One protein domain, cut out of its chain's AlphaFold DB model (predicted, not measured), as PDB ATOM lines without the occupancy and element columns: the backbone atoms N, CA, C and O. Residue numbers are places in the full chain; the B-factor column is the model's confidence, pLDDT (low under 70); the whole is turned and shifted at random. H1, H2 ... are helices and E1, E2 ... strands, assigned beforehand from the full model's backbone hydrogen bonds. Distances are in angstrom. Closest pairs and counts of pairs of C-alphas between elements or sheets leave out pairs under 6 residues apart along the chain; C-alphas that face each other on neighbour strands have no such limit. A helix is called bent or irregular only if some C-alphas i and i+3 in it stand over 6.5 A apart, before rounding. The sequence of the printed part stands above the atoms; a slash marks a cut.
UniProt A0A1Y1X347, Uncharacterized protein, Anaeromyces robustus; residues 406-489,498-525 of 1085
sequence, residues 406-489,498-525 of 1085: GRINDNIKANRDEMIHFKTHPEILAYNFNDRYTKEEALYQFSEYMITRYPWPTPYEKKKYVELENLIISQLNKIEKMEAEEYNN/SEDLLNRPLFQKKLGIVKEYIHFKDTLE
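AT A GLANCE: This is residues 406 to 489 and 498 to 525 of the 1085 residues of an uncharacterized protein of Anaeromyces robustus (UniProt A0A1Y1X347). A short helix, H2, runs through the middle; on one side of it two long helices, H5 and the bent H3 with its arms H3a and H3b, run side by side in opposite ways and cross it, and on the other side H1 lies alongside it next to a small two-stranded sheet. Short H4 sits by the beginning of H1, and residues 424 to 429 and 484 to 489 stick out. The printed part has 112 residues with five named helices and two named strands, in the order E1, H1, E2, H2, H3, H4, H5; the sheet E1, E2 is parallel and the class is mostly helix. The whole is compact, with a radius of gyration of the C-alphas of 14.4 A and spans of 38 by 33 by 30 A.

HOW THE PARTS SIT: E1, residues 406 to 408, and E2, residues 430 to 435, are parallel neighbours at 32 degrees; N 406 and O 432 are 2.8 A apart and N 434 and O 406 3.1 A, both within hydrogen-bond range. With H1, residues 412 to 424, they form a strand-helix-strand unit, two parallel strands joined through a helix, with a right-handed crossover. The closest C-alphas of E1 and H1 are those of Ile 408 and Asn 415, 5.7 A apart. H1 touches H2, residues 440 to 453, at a shallow tilt of 9 degrees, the same way; their closest C-alphas, of Ile 412 and Ala 442, are 6.2 A apart. H5, residues 505 to 523, touches H2 about perpendicular at 90 degrees, with residues 510 to 515 alone; the C-alphas of Tyr 444 and Leu 511 come closest, at 5.7 A. H3, residues 463 to 487, was assigned as one helix by its hydrogen bonds but is bent: C-alphas 471 and 474 are 6.6 A apart, and its arms H3a, residues 463 to 471, and H3b, residues 474 to 487, stand at 32 degrees. H3a touches H5, closest at C-alphas Tyr 465 and Lys 521, 7.1 A, at a shallow tilt of 15 degrees, opposite ways. H3b touches H5, closest at C-alphas Leu 476 and Lys 510, 6.5 A, at a shallow tilt of 20 degrees, opposite ways. H2 and H3b only just touch, with 3 pairs of C-alphas within 8 A, the closest those of Thr 452 and Asn 477, 7.4 A. H4, residues 498 to 502, touches H1 at residues 412 to 413 alone, closest at C-alphas Lys 413 and Ser 498, 5.1 A. Every O i to N i+4 pair is within hydrogen-bond range in H1, H2, H3a, H3b, H4 and H5.

IN THESE COORDINATES: E1 begins at C-alpha 406 (118.342, -3.928, 82.215), and E2 is 16.9 A long. H1 is 18.2 A long, H2 19.8 A, H3a 12.6 A and H3b 20.1 A. H5 is 27.3 A long and ends at C-alpha 523 (91.336, -16.531, 75.541).

THE WHOLE: The C-alphas of Asn 489 and Glu 525, the two farthest apart, are 44.2 A apart. Residues 490 to 497 are not printed; C-alphas 489 and 498 are 20.1 A apart across the cut. Of the links that are printed whole, none is long. The mean pLDDT of the printed part is 88.7, with residues 486 to 489 under 70.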
ATOM      1  N   GLY A 406     118.967  -3.168  81.129       86.31
ATOM      2  CA  GLY A 406     118.342  -3.928  82.215       86.31
ATOM      3  C   GLY A 406     118.191  -5.428  81.946       86.31
ATOM      4  O   GLY A 406     118.404  -5.913  80.828       86.31
ATOM      5  N   ARG A 407     117.859  -6.214  82.982       86.25
ATOM      6  CA  ARG A 407     117.701  -7.680  82.882       86.25
ATOM      7  C   ARG A 407     116.591  -8.220  83.779       86.25
ATOM      8  O   ARG A 407     116.793  -8.399  84.979       86.25
ATOM      9  N   ILE A 408     115.519  -8.706  83.159       88.00
ATOM     10  CA  ILE A 408     114.494  -9.466  83.876       88.00
ATOM     11  C   ILE A 408     114.963 -10.907  84.063       88.00
ATOM     12  O   ILE A 408     115.316 -11.608  83.113       88.00
ATOM     13  N   ASN A 409     114.992 -11.366  85.307       89.06
ATOM     14  CA  ASN A 409     115.414 -12.715  85.674       89.06
ATOM     15  C   ASN A 409     114.510 -13.299  86.776       89.06
ATOM     16  O   ASN A 409     113.540 -12.677  87.183       89.06
ATOM     17  N   ASP A 410     114.787 -14.510  87.258       89.62
ATOM     18  CA  ASP A 410     113.932 -15.166  88.267       89.62
ATOM     19  C   ASP A 410     114.074 -14.586  89.693       89.62
ATOM     20  O   ASP A 410     113.399 -15.049  90.615       89.62
ATOM     21  N   ASN A 411     114.947 -13.592  89.900       91.38
ATOM     22  CA  ASN A 411     115.076 -12.855  91.156       91.38
ATOM     23  C   ASN A 411     114.117 -11.655  91.168       91.38
ATOM     24  O   ASN A 411     114.444 -10.565  90.698       91.38
ATOM     25  N   ILE A 412     112.943 -11.871  91.757       90.19
ATOM     26  CA  ILE A 412     111.849 -10.896  91.858       90.19
ATOM     27  C   ILE A 412     112.282  -9.599  92.551       90.19
ATOM     28  O   ILE A 412     111.878  -8.517  92.121       90.19
ATOM     29  N   LYS A 413     113.128  -9.674  93.590       88.38
ATOM     30  CA  LYS A 413     113.658  -8.471  94.256       88.38
ATOM     31  C   LYS A 413     114.516  -7.649  93.299       88.38
ATOM     32  O   LYS A 413     114.259  -6.468  93.113       88.38
ATOM     33  N   ALA A 414     115.492  -8.291  92.655       89.69
ATOM     34  CA  ALA A 414     116.402  -7.602  91.742       89.69
ATOM     35  C   ALA A 414     115.644  -6.930  90.587       89.69
ATOM     36  O   ALA A 414     115.929  -5.783  90.253       89.69
ATOM     37  N   ASN A 415     114.642  -7.616  90.029       91.31
ATOM     38  CA  ASN A 415     113.757  -7.035  89.023       91.31
ATOM     39  C   ASN A 415     112.994  -5.817  89.571       91.31
ATOM     40  O   ASN A 415     112.927  -4.793  88.898       91.31
ATOM     41  N   ARG A 416     112.426  -5.910  90.785       88.50
ATOM     42  CA  ARG A 416     111.689  -4.808  91.427       88.50
ATOM     43  C   ARG A 416     112.573  -3.573  91.585       88.50
ATOM     44  O   ARG A 416     112.150  -2.480  91.217       88.50
ATOM     45  N   ASP A 417     113.776  -3.751  92.119       87.00
ATOM     46  CA  ASP A 417     114.706  -2.651  92.380       87.00
ATOM     47  C   ASP A 417     115.097  -1.950  91.064       87.00
ATOM     48  O   ASP A 417     115.093  -0.720  90.978       87.00
ATOM     49  N   GLU A 418     115.333  -2.725  90.000       89.31
ATOM     50  CA  GLU A 418     115.622  -2.210  88.658       89.31
ATOM     51  C   GLU A 418     114.419  -1.471  88.035       89.31
ATOM     52  O   GLU A 418     114.559  -0.370  87.499       89.31
ATOM     53  N   MET A 419     113.210  -2.019  88.171       90.81
ATOM     54  CA  MET A 419     111.968  -1.390  87.709       90.81
ATOM     55  C   MET A 419     111.692  -0.055  88.415       90.81
ATOM     56  O   MET A 419     111.334   0.932  87.762       90.81
ATOM     57  N   ILE A 420     111.886   0.006  89.739       87.19
ATOM     58  CA  ILE A 420     111.754   1.240  90.528       87.19
ATOM     59  C   ILE A 420     112.793   2.263  90.079       87.19
ATOM     60  O   ILE A 420     112.452   3.432  89.874       87.19
ATOM     61  N   HIS A 421     114.039   1.833  89.872       88.69
ATOM     62  CA  HIS A 421     115.104   2.689  89.362       88.69
ATOM     63  C   HIS A 421     114.693   3.342  88.031       88.69
ATOM     64  O   HIS A 421     114.660   4.568  87.937       88.69
ATOM     65  N   PHE A 422     114.241   2.565  87.043       90.06
ATOM     66  CA  PHE A 422     113.805   3.112  85.749       90.06
ATOM     67  C   PHE A 422     112.592   4.040  85.852       90.06
ATOM     68  O   PHE A 422     112.544   5.066  85.171       90.06
ATOM     69  N   LYS A 423     111.627   3.721  86.723       87.19
ATOM     70  CA  LYS A 423     110.420   4.540  86.922       87.19
ATOM     71  C   LYS A 423     110.723   5.897  87.569       87.19
ATOM     72  O   LYS A 423     110.010   6.860  87.300       87.19
ATOM     73  N   THR A 424     111.750   5.973  88.417       84.25
ATOM     74  CA  THR A 424     112.039   7.151  89.256       84.25
ATOM     75  C   THR A 424     113.177   8.033  88.747       84.25
ATOM     76  O   THR A 424     113.261   9.184  89.166       84.25
ATOM     77  N   HIS A 425     114.038   7.541  87.849       85.31
ATOM     78  CA  HIS A 425     115.218   8.282  87.390       85.31
ATOM     79  C   HIS A 425     114.907   9.175  86.171       85.31
ATOM     80  O   HIS A 425     114.692   8.656  85.072       85.31
ATOM     81  N   PRO A 426     114.909  10.519  86.318       81.56
ATOM     82  CA  PRO A 426     114.496  11.445  85.258       81.56
ATOM     83  C   PRO A 426     115.522  11.597  84.125       81.56
ATOM     84  O   PRO A 426     115.170  12.071  83.049       81.56
ATOM     85  N   GLU A 427     116.778  11.210  84.360       86.81
ATOM     86  CA  GLU A 427     117.870  11.326  83.382       86.81
ATOM     87  C   GLU A 427     117.940  10.132  82.425       86.81
ATOM     88  O   GLU A 427     118.454  10.270  81.316       86.81
ATOM     89  N   ILE A 428     117.372   8.981  82.804       91.94
ATOM     90  CA  ILE A 428     117.280   7.821  81.914       91.94
ATOM     91  C   ILE A 428     116.252   8.158  80.838       91.94
ATOM     92  O   ILE A 428     115.059   8.271  81.120       91.94
ATOM     93  N   LEU A 429     116.714   8.314  79.603       93.81
ATOM     94  CA  LEU A 429     115.888   8.629  78.440       93.81
ATOM     95  C   LEU A 429     115.390   7.371  77.745       93.81
ATOM     96  O   LEU A 429     114.283   7.356  77.209       93.81
ATOM     97  N   ALA A 430     116.201   6.320  77.775       93.50
ATOM     98  CA  ALA A 430     115.920   5.066  77.114       93.50
ATOM     99  C   ALA A 430     116.518   3.889  77.886       93.50
ATOM    100  O   ALA A 430     117.616   3.990  78.441       93.50
ATOM    101  N   TYR A 431     115.809   2.768  77.891       93.00
ATOM    102  CA  TYR A 431     116.306   1.520  78.455       93.00
ATOM    103  C   TYR A 431     115.817   0.322  77.647       93.00
ATOM    104  O   TYR A 431     114.898   0.430  76.837       93.00
ATOM    105  N   ASN A 432     116.430  -0.832  77.878       90.44
ATOM    106  CA  ASN A 432     115.968  -2.101  77.330       90.44
ATOM    107  C   ASN A 432     115.985  -3.189  78.410       90.44
ATOM    108  O   ASN A 432     116.733  -3.085  79.384       90.44
ATOM    109  N   PHE A 433     115.202  -4.247  78.216       86.81
ATOM    110  CA  PHE A 433     115.211  -5.420  79.088       86.81
ATOM    111  C   PHE A 433     115.632  -6.664  78.323       86.81
ATOM    112  O   PHE A 433     115.094  -6.962  77.272       86.81
ATOM    113  N   ASN A 434     116.572  -7.433  78.868       79.38
ATOM    114  CA  ASN A 434     116.849  -8.769  78.346       79.38
ATOM    115  C   ASN A 434     116.117  -9.827  79.173       79.38
ATOM    116  O   ASN A 434     116.366  -9.940  80.379       79.38
ATOM    117  N   ASP A 435     115.298 -10.636  78.508       73.38
ATOM    118  CA  ASP A 435     114.512 -11.684  79.150       73.38
ATOM    119  C   ASP A 435     115.355 -12.922  79.452       73.38
ATOM    120  O   ASP A 435     115.839 -13.655  78.579       73.38
ATOM    121  N   ARG A 436     115.549 -13.168  80.747       74.00
ATOM    122  CA  ARG A 436     116.276 -14.329  81.274       74.00
ATOM    123  C   ARG A 436     115.504 -15.083  82.345       74.00
ATOM    124  O   ARG A 436     116.085 -15.945  83.005       74.00
ATOM    125  N   TYR A 437     114.233 -14.762  82.537       82.31
ATOM    126  CA  TYR A 437     113.382 -15.458  83.486       82.31
ATOM    127  C   TYR A 437     112.913 -16.812  82.937       82.31
ATOM    128  O   TYR A 437     112.891 -17.055  81.729       82.31
ATOM    129  N   THR A 438     112.564 -17.719  83.843       81.38
ATOM    130  CA  THR A 438     111.965 -19.031  83.572       81.38
ATOM    131  C   THR A 438     110.707 -19.282  84.405       81.38
ATOM    132  O   THR A 438     109.940 -20.198  84.095       81.38
ATOM    133  N   LYS A 439     110.446 -18.456  85.416       86.69
ATOM    134  CA  LYS A 439     109.285 -18.545  86.298       86.69
ATOM    135  C   LYS A 439     108.134 -17.656  85.831       86.69
ATOM    136  O   LYS A 439     108.351 -16.636  85.182       86.69
ATOM    137  N   GLU A 440     106.904 -18.055  86.146       88.31
ATOM    138  CA  GLU A 440     105.708 -17.269  85.816       88.31
ATOM    139  C   GLU A 440     105.622 -15.987  86.647       88.31
ATOM    140  O   GLU A 440     105.200 -14.954  86.144       88.31
ATOM    141  N   GLU A 441     106.091 -16.011  87.893       90.44
ATOM    142  CA  GLU A 441     106.051 -14.857  88.790       90.44
ATOM    143  C   GLU A 441     106.846 -13.671  88.229       90.44
ATOM    144  O   GLU A 441     106.416 -12.525  88.352       90.44
ATOM    145  N   ALA A 442     107.972 -13.942  87.560       91.19
ATOM    146  CA  ALA A 442     108.768 -12.918  86.889       91.19
ATOM    147  C   ALA A 442     108.048 -12.343  85.657       91.19
ATOM    148  O   ALA A 442     108.072 -11.132  85.460       91.19
ATOM    149  N   LEU A 443     107.343 -13.180  84.880       90.88
ATOM    150  CA  LEU A 443     106.483 -12.724  83.779       90.88
ATOM    151  C   LEU A 443     105.349 -11.828  84.296       90.88
ATOM    152  O   LEU A 443     105.066 -10.787  83.705       90.88
ATOM    153  N   TYR A 444     104.700 -12.222  85.395       93.69
ATOM    154  CA  TYR A 444     103.610 -11.463  86.006       93.69
ATOM    155  C   TYR A 444     104.102 -10.117  86.544       93.69
ATOM    156  O   TYR A 444     103.471  -9.093  86.297       93.69
ATOM    157  N   GLN A 445     105.255 -10.098  87.217       92.69
ATOM    158  CA  GLN A 445     105.891  -8.866  87.677       92.69
ATOM    159  C   GLN A 445     106.271  -7.955  86.504       92.69
ATOM    160  O   GLN A 445     106.014  -6.755  86.545       92.69
ATOM    161  N   PHE A 446     106.860  -8.515  85.446       93.12
ATOM    162  CA  PHE A 446     107.242  -7.732  84.280       93.12
ATOM    163  C   PHE A 446     106.015  -7.160  83.565       93.12
ATOM    164  O   PHE A 446     105.962  -5.964  83.299       93.12
ATOM    165  N   SER A 447     104.976  -7.970  83.358       93.81
ATOM    166  CA  SER A 447     103.712  -7.516  82.769       93.81
ATOM    167  C   SER A 447     103.063  -6.404  83.602       93.81
ATOM    168  O   SER A 447     102.598  -5.414  83.041       93.81
ATOM    169  N   GLU A 448     103.070  -6.517  84.935       94.38
ATOM    170  CA  GLU A 448     102.584  -5.457  85.830       94.38
ATOM    171  C   GLU A 448     103.339  -4.140  85.640       94.38
ATOM    172  O   GLU A 448     102.718  -3.081  85.486       94.38
ATOM    173  N   TYR A 449     104.669  -4.208  85.613       93.62
ATOM    174  CA  TYR A 449     105.510  -3.041  85.403       93.62
ATOM    175  C   TYR A 449     105.184  -2.357  84.077       93.62
ATOM    176  O   TYR A 449     105.022  -1.140  84.025       93.62
ATOM    177  N   MET A 450     105.020  -3.133  83.008       94.31
ATOM    178  CA  MET A 450     104.739  -2.604  81.677       94.31
ATOM    179  C   MET A 450     103.371  -1.913  81.605       94.31
ATOM    180  O   MET A 450     103.275  -0.784  81.111       94.31
ATOM    181  N   ILE A 451     102.338  -2.532  82.193       94.56
ATOM    182  CA  ILE A 451     100.982  -1.971  82.297       94.56
ATOM    183  C   ILE A 451     100.995  -0.641  83.060       94.56
ATOM    184  O   ILE A 451     100.379   0.335  82.629       94.56
ATOM    185  N   THR A 452     101.692  -0.583  84.197       92.50
ATOM    186  CA  THR A 452     101.699   0.607  85.066       92.50
ATOM    187  C   THR A 452     102.643   1.703  84.569       92.50
ATOM    188  O   THR A 452     102.376   2.887  84.788       92.50
ATOM    189  N   ARG A 453     103.733   1.350  83.874       92.69
ATOM    190  CA  ARG A 453     104.698   2.309  83.315       92.69
ATOM    191  C   ARG A 453     104.180   2.989  82.052       92.69
ATOM    192  O   ARG A 453     104.418   4.189  81.882       92.69
ATOM    193  N   TYR A 454     103.468   2.243  81.207       95.06
ATOM    194  CA  TYR A 454     102.949   2.695  79.916       95.06
ATOM    195  C   TYR A 454     101.431   2.452  79.791       95.06
ATOM    196  O   TYR A 454     100.996   1.715  78.903       95.06
ATOM    197  N   PRO A 455     100.592   3.091  80.631       94.56
ATOM    198  CA  PRO A 455      99.152   2.811  80.705       94.56
ATOM    199  C   PRO A 455      98.325   3.467  79.586       94.56
ATOM    200  O   PRO A 455      97.100   3.370  79.591       94.56
ATOM    201  N   TRP A 456      98.951   4.209  78.667       94.38
ATOM    202  CA  TRP A 456      98.249   4.997  77.651       94.38
ATOM    203  C   TRP A 456      98.077   4.183  76.364       94.38
ATOM    204  O   TRP A 456      99.063   4.003  75.648       94.38
ATOM    205  N   PRO A 457      96.864   3.697  76.043       94.69
ATOM    206  CA  PRO A 457      96.646   2.928  74.828       94.69
ATOM    207  C   PRO A 457      96.843   3.788  73.581       94.69
ATOM    208  O   PRO A 457      96.484   4.968  73.548       94.69
ATOM    209  N   THR A 458      97.375   3.171  72.530       94.81
ATOM    210  CA  THR A 458      97.503   3.793  71.210       94.81
ATOM    211  C   THR A 458      96.264   3.527  70.343       94.81
ATOM    212  O   THR A 458      95.539   2.553  70.570       94.81
ATOM    213  N   PRO A 459      96.030   4.323  69.281       92.62
ATOM    214  CA  PRO A 459      94.987   4.038  68.288       92.62
ATOM    215  C   PRO A 459      95.200   2.735  67.495       92.62
ATOM    216  O   PRO A 459      94.330   2.345  66.716       92.62
ATOM    217  N   TYR A 460      96.359   2.087  67.649       93.50
ATOM    218  CA  TYR A 460      96.741   0.865  66.940       93.50
ATOM    219  C   TYR A 460      96.373  -0.397  67.711       93.50
ATOM    220  O   TYR A 460      96.702  -1.488  67.275       93.50
ATOM    221  N   GLU A 461      95.716  -0.286  68.859       95.81
ATOM    222  CA  GLU A 461      95.349  -1.440  69.672       95.81
ATOM    223  C   GLU A 461      93.886  -1.834  69.443       95.81
ATOM    224  O   GLU A 461      92.991  -0.990  69.339       95.81
ATOM    225  N   LYS A 462      93.616  -3.140  69.373       95.69
ATOM    226  CA  LYS A 462      92.253  -3.671  69.300       95.69
ATOM    227  C   LYS A 462      91.494  -3.312  70.579       95.69
ATOM    228  O   LYS A 462      91.956  -3.571  71.690       95.69
ATOM    229  N   LYS A 463      90.264  -2.817  70.413       95.12
ATOM    230  CA  LYS A 463      89.390  -2.353  71.504       95.12
ATOM    231  C   LYS A 463      89.268  -3.352  72.666       95.12
ATOM    232  O   LYS A 463      89.416  -2.950  73.811       95.12
ATOM    233  N   LYS A 464      89.091  -4.647  72.375       95.50
ATOM    234  CA  LYS A 464      88.954  -5.707  73.394       95.50
ATOM    235  C   LYS A 464      90.173  -5.849  74.321       95.50
ATOM    236  O   LYS A 464      89.994  -6.095  75.507       95.50
ATOM    237  N   TYR A 465      91.392  -5.650  73.810       95.31
ATOM    238  CA  TYR A 465      92.620  -5.704  74.620       95.31
ATOM    239  C   TYR A 465      92.736  -4.471  75.519       95.31
ATOM    240  O   TYR A 465      93.066  -4.586  76.696       95.31
ATOM    241  N   VAL A 466      92.405  -3.293  74.980       95.75
ATOM    242  CA  VAL A 466      92.390  -2.032  75.736       95.75
ATOM    243  C   VAL A 466      91.342  -2.072  76.852       95.75
ATOM    244  O   VAL A 466      91.624  -1.678  77.979       95.75
ATOM    245  N   GLU A 467      90.138  -2.567  76.564       95.31
ATOM    246  CA  GLU A 467      89.077  -2.728  77.561       95.31
ATOM    247  C   GLU A 467      89.483  -3.702  78.670       95.31
ATOM    248  O   GLU A 467      89.334  -3.359  79.841       95.31
ATOM    249  N   LEU A 468      90.052  -4.861  78.317       95.06
ATOM    250  CA  LEU A 468      90.519  -5.853  79.287       95.06
ATOM    251  C   LEU A 468      91.598  -5.284  80.223       95.06
ATOM    252  O   LEU A 468      91.522  -5.461  81.436       95.06
ATOM    253  N   GLU A 469      92.577  -4.563  79.680       95.50
ATOM    254  CA  GLU A 469      93.648  -3.955  80.476       95.50
ATOM    255  C   GLU A 469      93.138  -2.802  81.363       95.50
ATOM    256  O   GLU A 469      93.511  -2.689  82.533       95.50
ATOM    257  N   ASN A 470      92.210  -1.980  80.864       94.31
ATOM    258  CA  ASN A 470      91.606  -0.894  81.643       94.31
ATOM    259  C   ASN A 470      90.881  -1.391  82.908       94.31
ATOM    260  O   ASN A 470      90.852  -0.677  83.917       94.31
ATOM    261  N   LEU A 471      90.329  -2.612  82.892       93.50
ATOM    262  CA  LEU A 471      89.686  -3.223  84.065       93.50
ATOM    263  C   LEU A 471      90.666  -3.449  85.224       93.50
ATOM    264  O   LEU A 471      90.267  -3.371  86.392       93.50
ATOM    265  N   ILE A 472      91.942  -3.699  84.919       94.81
ATOM    266  CA  ILE A 472      92.958  -4.013  85.927       94.81
ATOM    267  C   ILE A 472      93.815  -2.805  86.314       94.81
ATOM    268  O   ILE A 472      94.189  -2.703  87.481       94.81
ATOM    269  N   ILE A 473      94.048  -1.837  85.415       93.50
ATOM    270  CA  ILE A 473      94.872  -0.639  85.693       93.50
ATOM    271  C   ILE A 473      94.403   0.085  86.964       93.50
ATOM    272  O   ILE A 473      95.207   0.452  87.821       93.50
ATOM    273  N   SER A 474      93.088   0.269  87.128       87.88
ATOM    274  CA  SER A 474      92.541   0.958  88.305       87.88
ATOM    275  C   SER A 474      92.774   0.199  89.617       87.88
ATOM    276  O   SER A 474      92.887   0.820  90.675       87.88
ATOM    277  N   GLN A 475      92.854  -1.133  89.558       92.75
ATOM    278  CA  GLN A 475      93.113  -1.997  90.707       92.75
ATOM    279  C   GLN A 475      94.600  -1.984  91.060       92.75
ATOM    280  O   GLN A 475      94.942  -1.776  92.223       92.75
ATOM    281  N   LEU A 476      95.470  -2.110  90.053       93.56
ATOM    282  CA  LEU A 476      96.924  -2.043  90.210       93.56
ATOM    283  C   LEU A 476      97.361  -0.701  90.806       93.56
ATOM    284  O   LEU A 476      98.062  -0.682  91.812       93.56
ATOM    285  N   ASN A 477      96.838   0.417  90.292       88.69
ATOM    286  CA  ASN A 477      97.145   1.753  90.815       88.69
ATOM    287  C   ASN A 477      96.693   1.954  92.272       88.69
ATOM    288  O   ASN A 477      97.300   2.734  93.004       88.69
ATOM    289  N   LYS A 478      95.608   1.297  92.711       89.56
ATOM    290  CA  LYS A 478      95.185   1.337  94.122       89.56
ATOM    291  C   LYS A 478      96.155   0.559  95.002       89.56
ATOM    292  O   LYS A 478      96.523   1.060  96.056       89.56
ATOM    293  N   ILE A 479      96.571  -0.628  94.561       90.00
ATOM    294  CA  ILE A 479      97.541  -1.453  95.290       90.00
ATOM    295  C   ILE A 479      98.886  -0.729  95.382       90.00
ATOM    296  O   ILE A 479      99.440  -0.660  96.468       90.00
ATOM    297  N   GLU A 480      99.365  -0.117  94.298       85.00
ATOM    298  CA  GLU A 480     100.628   0.632  94.302       85.00
ATOM    299  C   GLU A 480     100.605   1.812  95.291       85.00
ATOM    300  O   GLU A 480     101.586   2.060  95.988       85.00
ATOM    301  N   LYS A 481      99.465   2.505  95.424       85.06
ATOM    302  CA  LYS A 481      99.290   3.542  96.456       85.06
ATOM    303  C   LYS A 481      99.326   2.971  97.873       85.06
ATOM    304  O   LYS A 481      99.983   3.550  98.727       85.06
ATOM    305  N   MET A 482      98.655   1.841  98.110       86.19
ATOM    306  CA  MET A 482      98.674   1.165  99.414       86.19
ATOM    307  C   MET A 482     100.083   0.682  99.777       86.19
ATOM    308  O   MET A 482     100.509   0.853 100.913       86.19
ATOM    309  N   GLU A 483     100.827   0.139  98.808       80.88
ATOM    310  CA  GLU A 483     102.229  -0.245  98.995       80.88
ATOM    311  C   GLU A 483     103.075   0.980  99.365       80.88
ATOM    312  O   GLU A 483     103.810   0.929 100.344       80.88
ATOM    313  N   ALA A 484     102.941   2.103  98.650       74.50
ATOM    314  CA  ALA A 484     103.676   3.332  98.963       74.50
ATOM    315  C   ALA A 484     103.364   3.891 100.371       74.50
ATOM    316  O   ALA A 484     104.239   4.468 101.015       74.50
ATOM    317  N   GLU A 485     102.133   3.714 100.860       73.88
ATOM    318  CA  GLU A 485     101.720   4.095 102.217       73.88
ATOM    319  C   GLU A 485     102.275   3.144 103.296       73.88
ATOM    320  O   GLU A 485     102.684   3.614 104.358       73.88
ATOM    321  N   GLU A 486     102.353   1.833 103.029       68.81
ATOM    322  CA  GLU A 486     103.041   0.862 103.898       68.81
ATOM    323  C   GLU A 486     104.560   1.111 103.940       68.81
ATOM    324  O   GLU A 486     105.171   1.022 105.004       68.81
ATOM    325  N   TYR A 487     105.155   1.491 102.805       60.53
ATOM    326  CA  TYR A 487     106.596   1.711 102.654       60.53
ATOM    327  C   TYR A 487     107.153   2.869 103.482       60.53
ATOM    328  O   TYR A 487     108.285   2.796 103.949       60.53
ATOM    329  N   ASN A 488     106.364   3.916 103.720       55.41
ATOM    330  CA  ASN A 488     106.799   5.053 104.536       55.41
ATOM    331  C   ASN A 488     106.914   4.731 106.044       55.41
ATOM    332  O   ASN A 488     107.306   5.608 106.809       55.41
ATOM    333  N   ASN A 489     106.579   3.507 106.480       52.97
ATOM    334  CA  ASN A 489     106.578   3.097 107.889       52.97
ATOM    335  C   ASN A 489     107.636   2.032 108.256       52.97
ATOM    336  O   ASN A 489     107.696   1.647 109.423       52.97
ATOM    337  N   SER A 498     113.578 -12.370  97.892       82.06
ATOM    338  CA  SER A 498     112.505 -12.633  96.912       82.06
ATOM    339  C   SER A 498     111.341 -13.424  97.520       82.06
ATOM    340  O   SER A 498     110.195 -13.185  97.153       82.06
ATOM    341  N   GLU A 499     111.622 -14.335  98.456       82.81
ATOM    342  CA  GLU A 499     110.603 -15.129  99.149       82.81
ATOM    343  C   GLU A 499     109.743 -14.238 100.057       82.81
ATOM    344  O   GLU A 499     108.520 -14.347 100.067       82.81
ATOM    345  N   ASP A 500     110.372 -13.293 100.761       83.12
ATOM    346  CA  ASP A 500     109.662 -12.339 101.618       83.12
ATOM    347  C   ASP A 500     108.719 -11.450 100.799       83.12
ATOM    348  O   ASP A 500     107.568 -11.263 101.189       83.12
ATOM    349  N   LEU A 501     109.167 -10.953  99.637       81.88
ATOM    350  CA  LEU A 501     108.316 -10.200  98.705       81.88
ATOM    351  C   LEU A 501     107.150 -11.045  98.190       81.88
ATOM    352  O   LEU A 501     106.012 -10.581  98.198       81.88
ATOM    353  N   LEU A 502     107.416 -12.288  97.780       84.56
ATOM    354  CA  LEU A 502     106.386 -13.211  97.299       84.56
ATOM    355  C   LEU A 502     105.359 -13.575  98.375       84.56
ATOM    356  O   LEU A 502     104.237 -13.931  98.027       84.56
ATOM    357  N   ASN A 503     105.700 -13.453  99.658       85.44
ATOM    358  CA  ASN A 503     104.788 -13.683 100.779       85.44
ATOM    359  C   ASN A 503     104.008 -12.430 101.214       85.44
ATOM    360  O   ASN A 503     103.100 -12.537 102.041       85.44
ATOM    361  N   ARG A 504     104.308 -11.242 100.662       87.38
ATOM    362  CA  ARG A 504     103.561 -10.018 100.989       87.38
ATOM    363  C   ARG A 504     102.143 -10.074 100.401       87.38
ATOM    364  O   ARG A 504     102.001 -10.245  99.188       87.38
ATOM    365  N   PRO A 505     101.085  -9.840 101.204       88.88
ATOM    366  CA  PRO A 505      99.703  -9.938 100.730       88.88
ATOM    367  C   PRO A 505      99.376  -9.028  99.536       88.88
ATOM    368  O   PRO A 505      98.700  -9.456  98.600       88.88
ATOM    369  N   LEU A 506      99.864  -7.780  99.540       87.81
ATOM    370  CA  LEU A 506      99.641  -6.833  98.439       87.81
ATOM    371  C   LEU A 506     100.346  -7.271  97.148       87.81
ATOM    372  O   LEU A 506      99.741  -7.215  96.075       87.81
ATOM    373  N   PHE A 507     101.568  -7.797  97.261       87.94
ATOM    374  CA  PHE A 507     102.333  -8.301  96.125       87.94
ATOM    375  C   PHE A 507     101.682  -9.551  95.512       87.94
ATOM    376  O   PHE A 507     101.485  -9.617  94.300       87.94
ATOM    377  N   GLN A 508     101.234 -10.504  96.338       90.69
ATOM    378  CA  GLN A 508     100.476 -11.670  95.864       90.69
ATOM    379  C   GLN A 508      99.182 -11.268  95.158       90.69
ATOM    380  O   GLN A 508      98.860 -11.800  94.095       90.69
ATOM    381  N   LYS A 509      98.450 -10.297  95.717       92.62
ATOM    382  CA  LYS A 509      97.224  -9.777  95.105       92.62
ATOM    383  C   LYS A 509      97.499  -9.155  93.735       92.62
ATOM    384  O   LYS A 509      96.743  -9.394  92.796       92.62
ATOM    385  N   LYS A 510      98.587  -8.393  93.613       92.50
ATOM    386  CA  LYS A 510      99.051  -7.793  92.357       92.50
ATOM    387  C   LYS A 510      99.369  -8.859  91.302       92.50
ATOM    388  O   LYS A 510      98.815  -8.797  90.206       92.50
ATOM    389  N   LEU A 511     100.177  -9.869  91.642       93.00
ATOM    390  CA  LEU A 511     100.484 -10.972  90.721       93.00
ATOM    391  C   LEU A 511      99.229 -11.775  90.343       93.00
ATOM    392  O   LEU A 511      99.091 -12.170  89.190       93.00
ATOM    393  N   GLY A 512      98.294 -11.974  91.278       95.19
ATOM    394  CA  GLY A 512      97.016 -12.644  91.024       95.19
ATOM    395  C   GLY A 512      96.159 -11.926  89.977       95.19
ATOM    396  O   GLY A 512      95.687 -12.563  89.039       95.19
ATOM    397  N   ILE A 513      96.036 -10.597  90.078       96.12
ATOM    398  CA  ILE A 513      95.319  -9.773  89.087       96.12
ATOM    399  C   ILE A 513      95.953  -9.917  87.698       96.12
ATOM    400  O   ILE A 513      95.245 -10.077  86.704       96.12
ATOM    401  N   VAL A 514      97.285  -9.872  87.613       95.69
ATOM    402  CA  VAL A 514      97.991  -9.977  86.327       95.69
ATOM    403  C   VAL A 514      97.911 -11.386  85.746       95.69
ATOM    404  O   VAL A 514      97.729 -11.534  84.539       95.69
ATOM    405  N   LYS A 515      97.973 -12.418  86.587       95.44
ATOM    406  CA  LYS A 515      97.754 -13.806  86.175       95.44
ATOM    407  C   LYS A 515      96.370 -13.993  85.550       95.44
ATOM    408  O   LYS A 515      96.267 -14.574  84.473       95.44
ATOM    409  N   GLU A 516      95.319 -13.488  86.197       95.44
ATOM    410  CA  GLU A 516      93.958 -13.519  85.646       95.44
ATOM    411  C   GLU A 516      93.872 -12.743  84.327       95.44
ATOM    412  O   GLU A 516      93.307 -13.243  83.356       95.44
ATOM    413  N   TYR A 517      94.484 -11.560  84.259       94.94
ATOM    414  CA  TYR A 517      94.554 -10.770  83.031       94.94
ATOM    415  C   TYR A 517      95.209 -11.528  81.874       94.94
ATOM    416  O   TYR A 517      94.625 -11.568  80.795       94.94
ATOM    417  N   ILE A 518      96.375 -12.150  82.083       91.88
ATOM    418  CA  ILE A 518      97.061 -12.937  81.046       91.88
ATOM    419  C   ILE A 518      96.183 -14.109  80.607       91.88
ATOM    420  O   ILE A 518      95.994 -14.305  79.411       91.88
ATOM    421  N   HIS A 519      95.566 -14.821  81.555       91.69
ATOM    422  CA  HIS A 519      94.643 -15.905  81.228       91.69
ATOM    423  C   HIS A 519      93.491 -15.425  80.332       91.69
ATOM    424  O   HIS A 519      93.258 -15.998  79.270       91.69
ATOM    425  N   PHE A 520      92.796 -14.345  80.704       93.00
ATOM    426  CA  PHE A 520      91.721 -13.794  79.874       93.00
ATOM    427  C   PHE A 520      92.231 -13.261  78.532       93.00
ATOM    428  O   PHE A 520      91.568 -13.466  77.514       93.00
ATOM    429  N   LYS A 521      93.410 -12.629  78.505       91.44
ATOM    430  CA  LYS A 521      94.058 -12.128  77.287       91.44
ATOM    431  C   LYS A 521      94.250 -13.255  76.275       91.44
ATOM    432  O   LYS A 521      93.838 -13.106  75.127       91.44
ATOM    433  N   ASP A 522      94.782 -14.390  76.718       86.69
ATOM    434  CA  ASP A 522      95.066 -15.544  75.860       86.69
ATOM    435  C   ASP A 522      93.781 -16.210  75.328       86.69
ATOM    436  O   ASP A 522      93.782 -16.814  74.255       86.69
ATOM    437  N   THR A 523      92.646 -16.049  76.023       89.69
ATOM    438  CA  THR A 523      91.336 -16.531  75.541       89.69
ATOM    439  C   THR A 523      90.679 -15.632  74.486       89.69
ATOM    440  O   THR A 523      89.742 -16.073  73.821       89.69
ATOM    441  N   LEU A 524      91.145 -14.388  74.293       89.94
ATOM    442  CA  LEU A 524      90.543 -13.458  73.324       89.94
ATOM    443  C   LEU A 524      90.741 -13.897  71.867       89.94
ATOM    444  O   LEU A 524      89.927 -13.518  71.015       89.94
ATOM    445  N   GLU A 525      91.836 -14.608  71.578       83.25
ATOM    446  CA  GLU A 525      92.211 -15.163  70.268       83.25
ATOM    447  C   GLU A 525      92.984 -16.485  70.475       83.25
ATOM    448  O   GLU A 525      94.218 -16.486  70.473       83.25
TER     449      GLU A 525